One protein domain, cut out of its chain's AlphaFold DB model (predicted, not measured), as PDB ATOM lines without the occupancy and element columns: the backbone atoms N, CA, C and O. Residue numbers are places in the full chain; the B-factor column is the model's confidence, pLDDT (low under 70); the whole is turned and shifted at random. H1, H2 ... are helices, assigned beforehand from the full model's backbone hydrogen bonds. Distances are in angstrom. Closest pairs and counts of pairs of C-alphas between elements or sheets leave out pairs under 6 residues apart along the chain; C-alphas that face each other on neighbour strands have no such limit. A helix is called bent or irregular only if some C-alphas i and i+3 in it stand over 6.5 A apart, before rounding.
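Overview. This is residues 117 to 211 of the 261 residues of an uncharacterized protein of Bacteroides fragilis str. 3774 T13 (UniProt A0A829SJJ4). A small, compact helical head is built from two helical hairpins, H2 with H3 and H4 with the arm H5a, joined where H3 packs on H5a; from it the second arm of the bent last helix, H5b, sticks out with residues 193 to 209 as a long free arm. Short H1 sits at a corner of the head, beside the start of H2. The printed part has 95 residues with five named helices, H1 to H5 in order along the chain, and no named strand: the class is all helix. The whole is only just extended, close to loose, with a radius of gyration of the C-alphas of 19.0 A, and it spans 69 by 28 by 22 A, the arm making much of the length.

Along the chain. H1, residues 117 to 121, begins at C-alpha 117 (-72.774, 33.794, -124.559) and is 6.1 A long. H2, residues 123 to 129, is 9.9 A long. H3, residues 134 to 146, is 18.6 A long, and H4, residues 152 to 161, is 14.2 A. H5, residues 168 to 209, was assigned as one helix by its hydrogen bonds but is bent: C-alphas 186 and 189 are 7.3 A apart. Its arm H5a, residues 168 to 186, is 25.2 A long and irregular, with C-alphas 170 and 173 6.7 A apart. Its arm H5b, residues 189 to 209, is 30.1 A long and ends at C-alpha 209 (-39.265, 41.618, -81.325).

Arrangement. H1 and H2 only just touch, with 3 pairs of C-alphas within 8 A, and only at the corner by their link; the closest C-alphas, of Glu 119 and Gly 125, are 5.6 A apart. H2 and H3 touch as a hairpin, at a shallow tilt of 21 degrees, opposite ways, closest at the C-alphas of Ser 124 and Ile 137, 6.2 A. H3, with residues 139 to 143 alone, touches residues 176 to 183 of H5a at a steep tilt of 52 degrees, the same way; the closest C-alphas are those of Val 140 and Ile 176, 7.1 A. H4 and H5a form the other hairpin, at a shallow tilt of 10 degrees, opposite ways, closest at the C-alphas of Ala 155 and Leu 172, 6.5 A; H5a touches H4 with residues 171 to 176 alone. H5b touches no helix and stands at a steep tilt of 61 degrees to H5a. Every O i to N i+4 pair is within hydrogen-bond range in H1, H2, H3, H4 and H5b, and 13 of 15 are in H5a.

Size, cuts and confidence. The C-alphas farthest apart are those of Asn 163 and Gly 211, 69.6 A. The printed part has no cut and no long link. Residues 117 to 120 are under 70 in pLDDT; the mean of the printed part is 91.8.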
ATOM      1  N   GLU A 117     -71.806  34.885-124.739       60.50
ATOM      2  CA  GLU A 117     -72.774  33.794-124.559       60.50
ATOM      3  C   GLU A 117     -72.182  32.626-123.773       60.50
ATOM      4  O   GLU A 117     -72.847  32.099-122.884       60.50
ATOM      5  N   GLU A 118     -70.923  32.264-124.018       67.00
ATOM      6  CA  GLU A 118     -70.231  31.237-123.231       67.00
ATOM      7  C   GLU A 118     -70.118  31.631-121.752       67.00
ATOM      8  O   GLU A 118     -70.389  30.815-120.866       67.00
ATOM      9  N   GLU A 119     -69.820  32.902-121.467       67.94
ATOM     10  CA  GLU A 119     -69.785  33.414-120.096       67.94
ATOM     11  C   GLU A 119     -71.170  33.377-119.431       67.94
ATOM     12  O   GLU A 119     -71.277  32.983-118.269       67.94
ATOM     13  N   ARG A 120     -72.249  33.688-120.166       65.31
ATOM     14  CA  ARG A 120     -73.640  33.536-119.684       65.31
ATOM     15  C   ARG A 120     -74.012  32.078-119.424       65.31
ATOM     16  O   ARG A 120     -74.772  31.801-118.498       65.31
ATOM     17  N   ASN A 121     -73.472  31.158-120.217       79.25
ATOM     18  CA  ASN A 121     -73.732  29.726-120.099       79.25
ATOM     19  C   ASN A 121     -72.920  29.064-118.975       79.25
ATOM     20  O   ASN A 121     -73.308  27.999-118.488       79.25
ATOM     21  N   SER A 122     -71.840  29.703-118.517       89.56
ATOM     22  CA  SER A 122     -71.111  29.301-117.314       89.56
ATOM     23  C   SER A 122     -72.013  29.339-116.079       89.56
ATOM     24  O   SER A 122     -72.859  30.220-115.932       89.56
ATOM     25  N   LEU A 123     -71.792  28.425-115.127       91.12
ATOM     26  CA  LEU A 123     -72.524  28.394-113.855       91.12
ATOM     27  C   LEU A 123     -72.477  29.751-113.133       91.12
ATOM     28  O   LEU A 123     -73.481  30.195-112.584       91.12
ATOM     29  N   SER A 124     -71.322  30.426-113.149       92.12
ATOM     30  CA  SER A 124     -71.191  31.763-112.560       92.12
ATOM     31  C   SER A 124     -72.029  32.807-113.304       92.12
ATOM     32  O   SER A 124     -72.673  33.617-112.643       92.12
ATOM     33  N   GLY A 125     -72.083  32.754-114.638       91.75
ATOM     34  CA  GLY A 125     -72.911  33.652-115.445       91.75
ATOM     35  C   GLY A 125     -74.404  33.426-115.234       91.75
ATOM     36  O   GLY A 125     -75.140  34.388-115.029       91.75
ATOM     37  N   LYS A 126     -74.850  32.164-115.162       93.56
ATOM     38  CA  LYS A 126     -76.241  31.816-114.824       93.56
ATOM     39  C   LYS A 126     -76.644  32.352-113.450       93.56
ATOM     40  O   LYS A 126     -77.692  32.972-113.302       93.56
ATOM     41  N   LEU A 127     -75.790  32.174-112.442       94.31
ATOM     42  CA  LEU A 127     -76.031  32.707-111.097       94.31
ATOM     43  C   LEU A 127     -76.052  34.239-111.075       94.31
ATOM     44  O   LEU A 127     -76.896  34.835-110.409       94.31
ATOM     45  N   GLN A 128     -75.160  34.882-111.829       94.19
ATOM     46  CA  GLN A 128     -75.138  36.334-111.955       94.19
ATOM     47  C   GLN A 128     -76.396  36.861-112.656       94.19
ATOM     48  O   GLN A 128     -76.954  37.861-112.212       94.19
ATOM     49  N   TYR A 129     -76.888  36.172-113.692       91.88
ATOM     50  CA  TYR A 129     -78.145  36.507-114.371       91.88
ATOM     51  C   TYR A 129     -79.353  36.398-113.432       91.88
ATOM     52  O   TYR A 129     -80.221  37.268-113.434       91.88
ATOM     53  N   LEU A 130     -79.359  35.399-112.545       91.12
ATOM     54  CA  LEU A 130     -80.345  35.285-111.466       91.12
ATOM     55  C   LEU A 130     -80.187  36.382-110.391       91.12
ATOM     56  O   LEU A 130     -81.031  36.511-109.503       91.12
ATOM     57  N   GLY A 131     -79.133  37.198-110.446       92.69
ATOM     58  CA  GLY A 131     -78.838  38.258-109.485       92.69
ATOM     59  C   GLY A 131     -78.348  37.720-108.142       92.69
ATOM     60  O   GLY A 131     -78.783  38.211-107.099       92.69
ATOM     61  N   VAL A 132     -77.535  36.664-108.159       95.31
ATOM     62  CA  VAL A 132     -76.845  36.132-106.978       95.31
ATOM     63  C   VAL A 132     -75.573  36.937-106.704       95.31
ATOM     64  O   VAL A 132     -74.818  37.243-107.624       95.31
ATOM     65  N   ASP A 133     -75.315  37.251-105.434       94.94
ATOM     66  CA  ASP A 133     -74.155  38.049-105.026       94.94
ATOM     67  C   ASP A 133     -72.818  37.358-105.334       94.94
ATOM     68  O   ASP A 133     -72.657  36.152-105.125       94.94
ATOM     69  N   SER A 134     -71.801  38.136-105.722       95.31
ATOM     70  CA  SER A 134     -70.462  37.624-106.061       95.31
ATOM     71  C   SER A 134     -69.833  36.762-104.961       95.31
ATOM     72  O   SER A 134     -69.209  35.747-105.261       95.31
ATOM     73  N   ASN A 135     -70.031  37.119-103.687       96.19
ATOM     74  CA  ASN A 135     -69.561  36.320-102.549       96.19
ATOM     75  C   ASN A 135     -70.206  34.921-102.533       96.19
ATOM     76  O   ASN A 135     -69.538  33.913-102.315       96.19
ATOM     77  N   ILE A 136     -71.507  34.835-102.819       95.94
ATOM     78  CA  ILE A 136     -72.219  33.558-102.896       95.94
ATOM     79  C   ILE A 136     -71.759  32.752-104.117       95.94
ATOM     80  O   ILE A 136     -71.583  31.541-104.015       95.94
ATOM     81  N   ILE A 137     -71.478  33.405-105.247       96.19
ATOM     82  CA  ILE A 137     -70.908  32.745-106.432       96.19
ATOM     83  C   ILE A 137     -69.523  32.152-106.120       96.19
ATOM     84  O   ILE A 137     -69.229  31.028-106.531       96.19
ATOM     85  N   GLN A 138     -68.683  32.860-105.356       96.62
ATOM     86  CA  GLN A 138     -67.396  32.334-104.888       96.62
ATOM     87  C   GLN A 138     -67.580  31.090-104.013       96.62
ATOM     88  O   GLN A 138     -66.900  30.084-104.232       96.62
ATOM     89  N   TRP A 139     -68.544  31.118-103.087       96.62
ATOM     90  CA  TRP A 139     -68.912  29.940-102.303       96.62
ATOM     91  C   TRP A 139     -69.372  28.784-103.182       96.62
ATOM     92  O   TRP A 139     -68.892  27.673-102.999       96.62
ATOM     93  N   VAL A 140     -70.234  29.019-104.172       96.62
ATOM     94  CA  VAL A 140     -70.671  27.963-105.097       96.62
ATOM     95  C   VAL A 140     -69.485  27.338-105.828       96.62
ATOM     96  O   VAL A 140     -69.426  26.116-105.937       96.62
ATOM     97  N   ARG A 141     -68.515  28.141-106.284       95.38
ATOM     98  CA  ARG A 141     -67.300  27.634-106.941       95.38
ATOM     99  C   ARG A 141     -66.477  26.746-106.005       95.38
ATOM    100  O   ARG A 141     -66.070  25.655-106.400       95.38
ATOM    101  N   LEU A 142     -66.271  27.189-104.766       95.06
ATOM    102  CA  LEU A 142     -65.572  26.413-103.739       95.06
ATOM    103  C   LEU A 142     -66.316  25.109-103.418       95.06
ATOM    104  O   LEU A 142     -65.713  24.038-103.384       95.06
ATOM    105  N   LEU A 143     -67.633  25.190-103.229       95.69
ATOM    106  CA  LEU A 143     -68.484  24.048-102.922       95.69
ATOM    107  C   LEU A 143     -68.520  23.047-104.074       95.69
ATOM    108  O   LEU A 143     -68.423  21.862-103.807       95.69
ATOM    109  N   LYS A 144     -68.575  23.488-105.335       95.00
ATOM    110  CA  LYS A 144     -68.477  22.599-106.504       95.00
ATOM    111  C   LYS A 144     -67.138  21.874-106.576       95.00
ATOM    112  O   LYS A 144     -67.103  20.695-106.904       95.00
ATOM    113  N   SER A 145     -66.044  22.562-106.244       93.69
ATOM    114  CA  SER A 145     -64.715  21.945-106.204       93.69
ATOM    115  C   SER A 145     -64.598  20.872-105.119       93.69
ATOM    116  O   SER A 145     -63.851  19.915-105.303       93.69
ATOM    117  N   ARG A 146     -65.302  21.032-103.991       93.69
ATOM    118  CA  ARG A 146     -65.235  20.109-102.844       93.69
ATOM    119  C   ARG A 146     -66.318  19.035-102.856       93.69
ATOM    120  O   ARG A 146     -66.092  17.938-102.363       93.69
ATOM    121  N   TYR A 147     -67.465  19.344-103.443       95.06
ATOM    122  CA  TYR A 147     -68.627  18.482-103.578       95.06
ATOM    123  C   TYR A 147     -69.051  18.478-105.056       95.06
ATOM    124  O   TYR A 147     -69.864  19.314-105.464       95.06
ATOM    125  N   PRO A 148     -68.516  17.561-105.881       92.62
ATOM    126  CA  PRO A 148     -68.869  17.499-107.302       92.62
ATOM    127  C   PRO A 148     -70.378  17.278-107.507       92.62
ATOM    128  O   PRO A 148     -70.984  17.903-108.384       92.62
ATOM    129  N   ASP A 149     -70.997  16.505-106.610       94.25
ATOM    130  CA  ASP A 149     -72.431  16.189-106.601       94.25
ATOM    131  C   ASP A 149     -73.322  17.337-106.099       94.25
ATOM    132  O   ASP A 149     -74.539  17.178-106.002       94.25
ATOM    133  N   PHE A 150     -72.754  18.500-105.756       96.12
ATOM    134  CA  PHE A 150     -73.518  19.660-105.299       96.12
ATOM    135  C   PHE A 150     -74.595  20.035-106.342       96.12
ATOM    136  O   PHE A 150     -74.244  20.474-107.447       96.12
ATOM    137  N   PRO A 151     -75.905  19.900-106.032       96.00
ATOM    138  CA  PRO A 151     -76.968  19.922-107.042       96.00
ATOM    139  C   PRO A 151     -77.392  21.346-107.437       96.00
ATOM    140  O   PRO A 151     -78.566  21.623-107.663       96.00
ATOM    141  N   ILE A 152     -76.435  22.270-107.527       95.62
ATOM    142  CA  ILE A 152     -76.681  23.678-107.853       95.62
ATOM    143  C   ILE A 152     -77.185  23.870-109.289       95.62
ATOM    144  O   ILE A 152     -78.099  24.650-109.519       95.62
ATOM    145  N   GLU A 153     -76.646  23.120-110.251       93.69
ATOM    146  CA  GLU A 153     -77.071  23.177-111.657       93.69
ATOM    147  C   GLU A 153     -78.494  22.649-111.830       93.69
ATOM    148  O   GLU A 153     -79.295  23.230-112.564       93.69
ATOM    149  N   LYS A 154     -78.828  21.579-111.096       94.12
ATOM    150  CA  LYS A 154     -80.192  21.061-111.045       94.12
ATOM    151  C   LYS A 154     -81.128  22.086-110.412       94.12
ATOM    152  O   LYS A 154     -82.192  22.323-110.959       94.12
ATOM    153  N   ALA A 155     -80.728  22.727-109.313       94.50
ATOM    154  CA  ALA A 155     -81.553  23.739-108.663       94.50
ATOM    155  C   ALA A 155     -81.848  24.936-109.584       94.50
ATOM    156  O   ALA A 155     -82.984  25.398-109.627       94.50
ATOM    157  N   ILE A 156     -80.857  25.390-110.359       94.00
ATOM    158  CA  ILE A 156     -81.050  26.424-111.388       94.00
ATOM    159  C   ILE A 156     -82.022  25.931-112.468       94.00
ATOM    160  O   ILE A 156     -82.986  26.622-112.780       94.00
ATOM    161  N   SER A 157     -81.818  24.715-112.982       92.75
ATOM    162  CA  SER A 157     -82.689  24.133-114.014       92.75
ATOM    163  C   SER A 157     -84.134  23.977-113.523       92.75
ATOM    164  O   SER A 157     -85.071  24.301-114.243       92.75
ATOM    165  N   ASP A 158     -84.329  23.533-112.278       93.12
ATOM    166  CA  ASP A 158     -85.646  23.416-111.646       93.12
ATOM    167  C   ASP A 158     -86.315  24.800-111.522       93.12
ATOM    168  O   ASP A 158     -87.515  24.923-111.742       93.12
ATOM    169  N   MET A 159     -85.566  25.860-111.197       92.25
ATOM    170  CA  MET A 159     -86.111  27.225-111.143       92.25
ATOM    171  C   MET A 159     -86.543  27.748-112.515       92.25
ATOM    172  O   MET A 159     -87.536  28.460-112.603       92.25
ATOM    173  N   GLU A 160     -85.813  27.399-113.574       89.00
ATOM    174  CA  GLU A 160     -86.132  27.809-114.946       89.00
ATOM    175  C   GLU A 160     -87.303  27.013-115.544       89.00
ATOM    176  O   GLU A 160     -88.083  27.555-116.323       89.00
ATOM    177  N   GLN A 161     -87.423  25.724-115.202       88.12
ATOM    178  CA  GLN A 161     -88.338  24.787-115.870       88.12
ATOM    179  C   GLN A 161     -89.566  24.403-115.040       88.12
ATOM    180  O   GLN A 161     -90.534  23.870-115.589       88.12
ATOM    181  N   SER A 162     -89.545  24.595-113.720       84.25
ATOM    182  CA  SER A 162     -90.669  24.184-112.880       84.25
ATOM    183  C   SER A 162     -91.831  25.174-112.950       84.25
ATOM    184  O   SER A 162     -91.653  26.384-113.016       84.25
ATOM    185  N   ASN A 163     -93.055  24.648-112.853       83.88
ATOM    186  CA  ASN A 163     -94.271  25.459-112.714       83.88
ATOM    187  C   ASN A 163     -94.480  25.979-111.276       83.88
ATOM    188  O   ASN A 163     -95.512  26.577-110.970       83.88
ATOM    189  N   PHE A 164     -93.542  25.698-110.368       84.81
ATOM    190  CA  PHE A 164     -93.586  26.166-108.989       84.81
ATOM    191  C   PHE A 164     -92.931  27.546-108.897       84.81
ATOM    192  O   PHE A 164     -92.029  27.871-109.660       84.81
ATOM    193  N   GLN A 165     -93.345  28.360-107.923       86.94
ATOM    194  CA  GLN A 165     -92.746  29.676-107.668       86.94
ATOM    195  C   GLN A 165     -91.392  29.541-106.942       86.94
ATOM    196  O   GLN A 165     -91.223  30.016-105.817       86.94
ATOM    197  N   LEU A 166     -90.432  28.838-107.550       91.44
ATOM    198  CA  LEU A 166     -89.076  28.709-107.021       91.44
ATOM    199  C   LEU A 166     -88.292  29.987-107.318       91.44
ATOM    200  O   LEU A 166     -88.165  30.409-108.464       91.44
ATOM    201  N   THR A 167     -87.742  30.597-106.276       92.06
ATOM    202  CA  THR A 167     -86.897  31.786-106.377       92.06
ATOM    203  C   THR A 167     -85.538  31.517-105.747       92.06
ATOM    204  O   THR A 167     -85.336  30.547-105.004       92.06
ATOM    205  N   LYS A 168     -84.568  32.395-106.019       93.12
ATOM    206  CA  LYS A 168     -83.237  32.262-105.421       93.12
ATOM    207  C   LYS A 168     -83.292  32.363-103.895       93.12
ATOM    208  O   LYS A 168     -82.531  31.688-103.215       93.12
ATOM    209  N   GLU A 169     -84.220  33.144-103.348       94.38
ATOM    210  CA  GLU A 169     -84.388  33.336-101.910       94.38
ATOM    211  C   GLU A 169     -84.977  32.105-101.220       94.38
ATOM    212  O   GLU A 169     -84.560  31.781-100.108       94.38
ATOM    213  N   ASN A 170     -85.935  31.427-101.861       94.75
ATOM    214  CA  ASN A 170     -86.686  30.339-101.233       94.75
ATOM    215  C   ASN A 170     -86.109  28.940-101.495       94.75
ATOM    216  O   ASN A 170     -86.407  28.017-100.739       94.75
ATOM    217  N   TYR A 171     -85.257  28.786-102.511       94.25
ATOM    218  CA  TYR A 171     -84.734  27.481-102.910       94.25
ATOM    219  C   TYR A 171     -83.211  27.473-103.049       94.25
ATOM    220  O   TYR A 171     -82.524  26.716-102.356       94.25
ATOM    221  N   LEU A 172     -82.660  28.372-103.867       95.44
ATOM    222  CA  LEU A 172     -81.229  28.382-104.178       95.44
ATOM    223  C   LEU A 172     -80.359  28.747-102.963       95.44
ATOM    224  O   LEU A 172     -79.414  28.034-102.630       95.44
ATOM    225  N   TYR A 173     -80.678  29.840-102.271       96.56
ATOM    226  CA  TYR A 173     -79.939  30.298-101.097       96.56
ATOM    227  C   TYR A 173     -80.026  29.330 -99.921       96.56
ATOM    228  O   TYR A 173     -78.977  29.069 -99.332       96.56
ATOM    229  N   PRO A 174     -81.190  28.761 -99.560       97.31
ATOM    230  CA  PRO A 174     -81.249  27.708 -98.553       97.31
ATOM    231  C   PRO A 174     -80.361  26.507 -98.894       97.31
ATOM    232  O   PRO A 174     -79.610  26.051 -98.030       97.31
ATOM    233  N   LEU A 175     -80.374  26.049-100.152       97.00
ATOM    234  CA  LEU A 175     -79.514  24.958-100.614       97.00
ATOM    235  C   LEU A 175     -78.026  25.308-100.456       97.00
ATOM    236  O   LEU A 175     -77.271  24.541 -99.858       97.00
ATOM    237  N   ILE A 176     -77.605  26.480-100.937       96.81
ATOM    238  CA  ILE A 176     -76.211  26.931-100.815       96.81
ATOM    239  C   ILE A 176     -75.819  27.065 -99.339       96.81
ATOM    240  O   ILE A 176     -74.779  26.555 -98.936       96.81
ATOM    241  N   LYS A 177     -76.659  27.692 -98.507       97.19
ATOM    242  CA  LYS A 177     -76.413  27.855 -97.066       97.19
ATOM    243  C   LYS A 177     -76.245  26.512 -96.359       97.19
ATOM    244  O   LYS A 177     -75.375  26.397 -95.501       97.19
ATOM    245  N   ASN A 178     -77.027  25.498 -96.731       97.50
ATOM    246  CA  ASN A 178     -76.883  24.151 -96.182       97.50
ATOM    247  C   ASN A 178     -75.512  23.543 -96.520       97.50
ATOM    248  O   ASN A 178     -74.837  23.022 -95.635       97.50
ATOM    249  N   TYR A 179     -75.051  23.690 -97.764       96.75
ATOM    250  CA  TYR A 179     -73.730  23.206 -98.172       96.75
ATOM    251  C   TYR A 179     -72.575  24.029 -97.583       96.75
ATOM    252  O   TYR A 179     -71.541  23.455 -97.250       96.75
ATOM    253  N   ILE A 180     -72.747  25.339 -97.375       95.50
ATOM    254  CA  ILE A 180     -71.796  26.157 -96.605       95.50
ATOM    255  C   ILE A 180     -71.723  25.647 -95.161       95.50
ATOM    256  O   ILE A 180     -70.632  25.485 -94.625       95.50
ATOM    257  N   ALA A 181     -72.863  25.353 -94.531       95.44
ATOM    258  CA  ALA A 181     -72.889  24.799 -93.181       95.44
ATOM    259  C   ALA A 181     -72.194  23.431 -93.119       95.44
ATOM    260  O   ALA A 181     -71.396  23.204 -92.214       95.44
ATOM    261  N   LYS A 182     -72.424  22.562 -94.113       95.12
ATOM    262  CA  LYS A 182     -71.716  21.284 -94.254       95.12
ATOM    263  C   LYS A 182     -70.204  21.489 -94.387       95.12
ATOM    264  O   LYS A 182     -69.442  20.926 -93.612       95.12
ATOM    265  N   TYR A 183     -69.771  22.365 -95.296       94.12
ATOM    266  CA  TYR A 183     -68.360  22.729 -95.454       94.12
ATOM    267  C   TYR A 183     -67.748  23.253 -94.154       94.12
ATOM    268  O   TYR A 183     -66.660  22.838 -93.772       94.12
ATOM    269  N   ASN A 184     -68.450  24.126 -93.440       92.50
ATOM    270  CA  ASN A 184     -67.980  24.669 -92.172       92.50
ATOM    271  C   ASN A 184     -67.971  23.621 -91.050       92.50
ATOM    272  O   ASN A 184     -67.172  23.738 -90.126       92.50
ATOM    273  N   ALA A 185     -68.824  22.601 -91.100       90.69
ATOM    274  CA  ALA A 185     -68.766  21.492 -90.154       90.69
ATOM    275  C   ALA A 185     -67.536  20.609 -90.406       90.69
ATOM    276  O   ALA A 185     -66.866  20.211 -89.458       90.69
ATOM    277  N   GLU A 186     -67.212  20.359 -91.677       89.56
ATOM    278  CA  GLU A 186     -66.075  19.524 -92.082       89.56
ATOM    279  C   GLU A 186     -64.729  20.255 -91.947       89.56
ATOM    280  O   GLU A 186     -63.745  19.665 -91.510       89.56
ATOM    281  N   HIS A 187     -64.684  21.550 -92.271       85.44
ATOM    282  CA  HIS A 187     -63.442  22.331 -92.363       85.44
ATOM    283  C   HIS A 187     -63.367  23.521 -91.410       85.44
ATOM    284  O   HIS A 187     -62.314  24.140 -91.280       85.44
ATOM    285  N   GLY A 188     -64.447  23.877 -90.720       82.38
ATOM    286  CA  GLY A 188     -64.446  25.052 -89.850       82.38
ATOM    287  C   GLY A 188     -63.600  24.870 -88.594       82.38
ATOM    288  O   GLY A 188     -63.129  25.864 -88.052       82.38
ATOM    289  N   SER A 189     -63.397  23.644 -88.106       82.25
ATOM    290  CA  SER A 189     -62.462  23.366 -87.004       82.25
ATOM    291  C   SER A 189     -61.010  23.520 -87.447       82.25
ATOM    292  O   SER A 189     -60.240  24.185 -86.763       82.25
ATOM    293  N   GLU A 190     -60.667  22.962 -88.605       84.81
ATOM    294  CA  GLU A 190     -59.340  23.052 -89.210       84.81
ATOM    295  C   GLU A 190     -58.986  24.500 -89.562       84.81
ATOM    296  O   GLU A 190     -57.919  24.986 -89.203       84.81
ATOM    297  N   GLU A 191     -59.911  25.237 -90.178       85.75
ATOM    298  CA  GLU A 191     -59.715  26.647 -90.501       85.75
ATOM    299  C   GLU A 191     -59.536  27.503 -89.243       85.75
ATOM    300  O   GLU A 191     -58.597  28.292 -89.161       85.75
ATOM    301  N   ARG A 192     -60.372  27.301 -88.214       86.00
ATOM    302  CA  ARG A 192     -60.197  27.982 -86.921       86.00
ATOM    303  C   ARG A 192     -58.874  27.616 -86.255       86.00
ATOM    304  O   ARG A 192     -58.263  28.481 -85.637       86.00
ATOM    305  N   ALA A 193     -58.421  26.368 -86.375       88.50
ATOM    306  CA  ALA A 193     -57.130  25.943 -85.848       88.50
ATOM    307  C   ALA A 193     -55.973  26.636 -86.580       88.50
ATOM    308  O   ALA A 193     -55.085  27.170 -85.919       88.50
ATOM    309  N   ARG A 194     -56.027  26.720 -87.916       90.19
ATOM    310  CA  ARG A 194     -55.043  27.460 -88.721       90.19
ATOM    311  C   ARG A 194     -55.003  28.939 -88.352       90.19
ATOM    312  O   ARG A 194     -53.928  29.475 -88.106       90.19
ATOM    313  N   GLN A 195     -56.164  29.580 -88.232       89.56
ATOM    314  CA  GLN A 195     -56.255  30.980 -87.809       89.56
ATOM    315  C   GLN A 195     -55.698  31.181 -86.397       89.56
ATOM    316  O   GLN A 195     -54.942  32.119 -86.151       89.56
ATOM    317  N   GLN A 196     -56.024  30.284 -85.466       89.00
ATOM    318  CA  GLN A 196     -55.504  30.348 -84.105       89.00
ATOM    319  C   GLN A 196     -53.980  30.168 -84.074       89.00
ATOM    320  O   GLN A 196     -53.293  30.881 -83.342       89.00
ATOM    321  N   GLU A 197     -53.438  29.251 -84.872       93.12
ATOM    322  CA  GLU A 197     -51.997  29.049 -85.003       93.12
ATOM    323  C   GLU A 197     -51.309  30.281 -85.600       93.12
ATOM    324  O   GLU A 197     -50.286  30.725 -85.077       93.12
ATOM    325  N   GLU A 198     -51.889  30.896 -86.629       95.12
ATOM    326  CA  GLU A 198     -51.373  32.127 -87.228       95.12
ATOM    327  C   GLU A 198     -51.388  33.304 -86.239       95.12
ATOM    328  O   GLU A 198     -50.409  34.055 -86.136       95.12
ATOM    329  N   ILE A 199     -52.449  33.428 -85.438       94.31
ATOM    330  CA  ILE A 199     -52.542  34.414 -84.354       94.31
ATOM    331  C   ILE A 199     -51.444  34.170 -83.314       94.31
ATOM    332  O   ILE A 199     -50.725  35.099 -82.937       94.31
ATOM    333  N   LEU A 200     -51.276  32.929 -82.851       94.12
ATOM    334  CA  LEU A 200     -50.240  32.578 -81.874       94.12
ATOM    335  C   LEU A 200     -48.832  32.800 -82.433       94.12
ATOM    336  O   LEU A 200     -47.963  33.306 -81.721       94.12
ATOM    337  N   ARG A 201     -48.611  32.485 -83.712       95.62
ATOM    338  CA  ARG A 201     -47.356  32.742 -84.424       95.62
ATOM    339  C   ARG A 201     -47.053  34.234 -84.481       95.62
ATOM    340  O   ARG A 201     -45.933  34.642 -84.174       95.62
ATOM    341  N   THR A 202     -48.051  35.046 -84.815       96.62
ATOM    342  CA  THR A 202     -47.927  36.508 -84.862       96.62
ATOM    343  C   THR A 202     -47.613  37.075 -83.482       96.62
ATOM    344  O   THR A 202     -46.656  37.831 -83.333       96.62
ATOM    345  N   ARG A 203     -48.344  36.649 -82.445       96.25
ATOM    346  CA  ARG A 203     -48.094  37.058 -81.053       96.25
ATOM    347  C   ARG A 203     -46.685  36.689 -80.594       96.25
ATOM    348  O   ARG A 203     -45.995  37.535 -80.034       96.25
ATOM    349  N   ARG A 204     -46.230  35.463 -80.874       96.62
ATOM    350  CA  ARG A 204     -44.873  35.002 -80.538       96.62
ATOM    351  C   ARG A 204     -43.803  35.863 -81.207       96.62
ATOM    352  O   ARG A 204     -42.891  36.321 -80.527       96.62
ATOM    353  N   LYS A 205     -43.960  36.151 -82.502       97.00
ATOM    354  CA  LYS A 205     -43.051  37.032 -83.246       97.00
ATOM    355  C   LYS A 205     -42.993  38.438 -82.640       97.00
ATOM    356  O   LYS A 205     -41.914  38.998 -82.492       97.00
ATOM    357  N   THR A 206     -44.133  39.007 -82.250       96.44
ATOM    358  CA  THR A 206     -44.166  40.327 -81.598       96.44
ATOM    359  C   THR A 206     -43.459  40.307 -80.244       96.44
ATOM    360  O   THR A 206     -42.703  41.225 -79.941       96.44
ATOM    361  N   LEU A 207     -43.657  39.260 -79.437       96.88
ATOM    362  CA  LEU A 207     -42.969  39.108 -78.151       96.88
ATOM    363  C   LEU A 207     -41.447  38.979 -78.316       96.88
ATOM    364  O   LEU A 207     -40.697  39.573 -77.544       96.88
ATOM    365  N   GLU A 208     -40.996  38.252 -79.338       96.62
ATOM    366  CA  GLU A 208     -39.580  38.134 -79.695       96.62
ATOM    367  C   GLU A 208     -38.981  39.492 -80.092       96.62
ATOM    368  O   GLU A 208     -37.939  39.882 -79.572       96.62
ATOM    369  N   LEU A 209     -39.684  40.266 -80.927       96.56
ATOM    370  CA  LEU A 209     -39.265  41.618 -81.325       96.56
ATOM    371  C   LEU A 209     -39.221  42.608 -80.149       96.56
ATOM    372  O   LEU A 209     -38.427  43.545 -80.164       96.56
ATOM    373  N   LEU A 210     -40.048  42.398 -79.122       95.50
ATOM    374  CA  LEU A 210     -40.023  43.170 -77.877       95.50
ATOM    375  C   LEU A 210     -38.909  42.728 -76.907       95.50
ATOM    376  O   LEU A 210     -38.769  43.325 -75.839       95.50
ATOM    377  N   GLY A 211     -38.127  41.697 -77.249       95.25
ATOM    378  CA  GLY A 211     -37.041  41.178 -76.415       95.25
ATOM    379  C   GLY A 211     -37.514  40.382 -75.196       95.25
ATOM    380  O   GLY A 211     -36.784  40.274 -74.211       95.25
TER     381      GLY A 211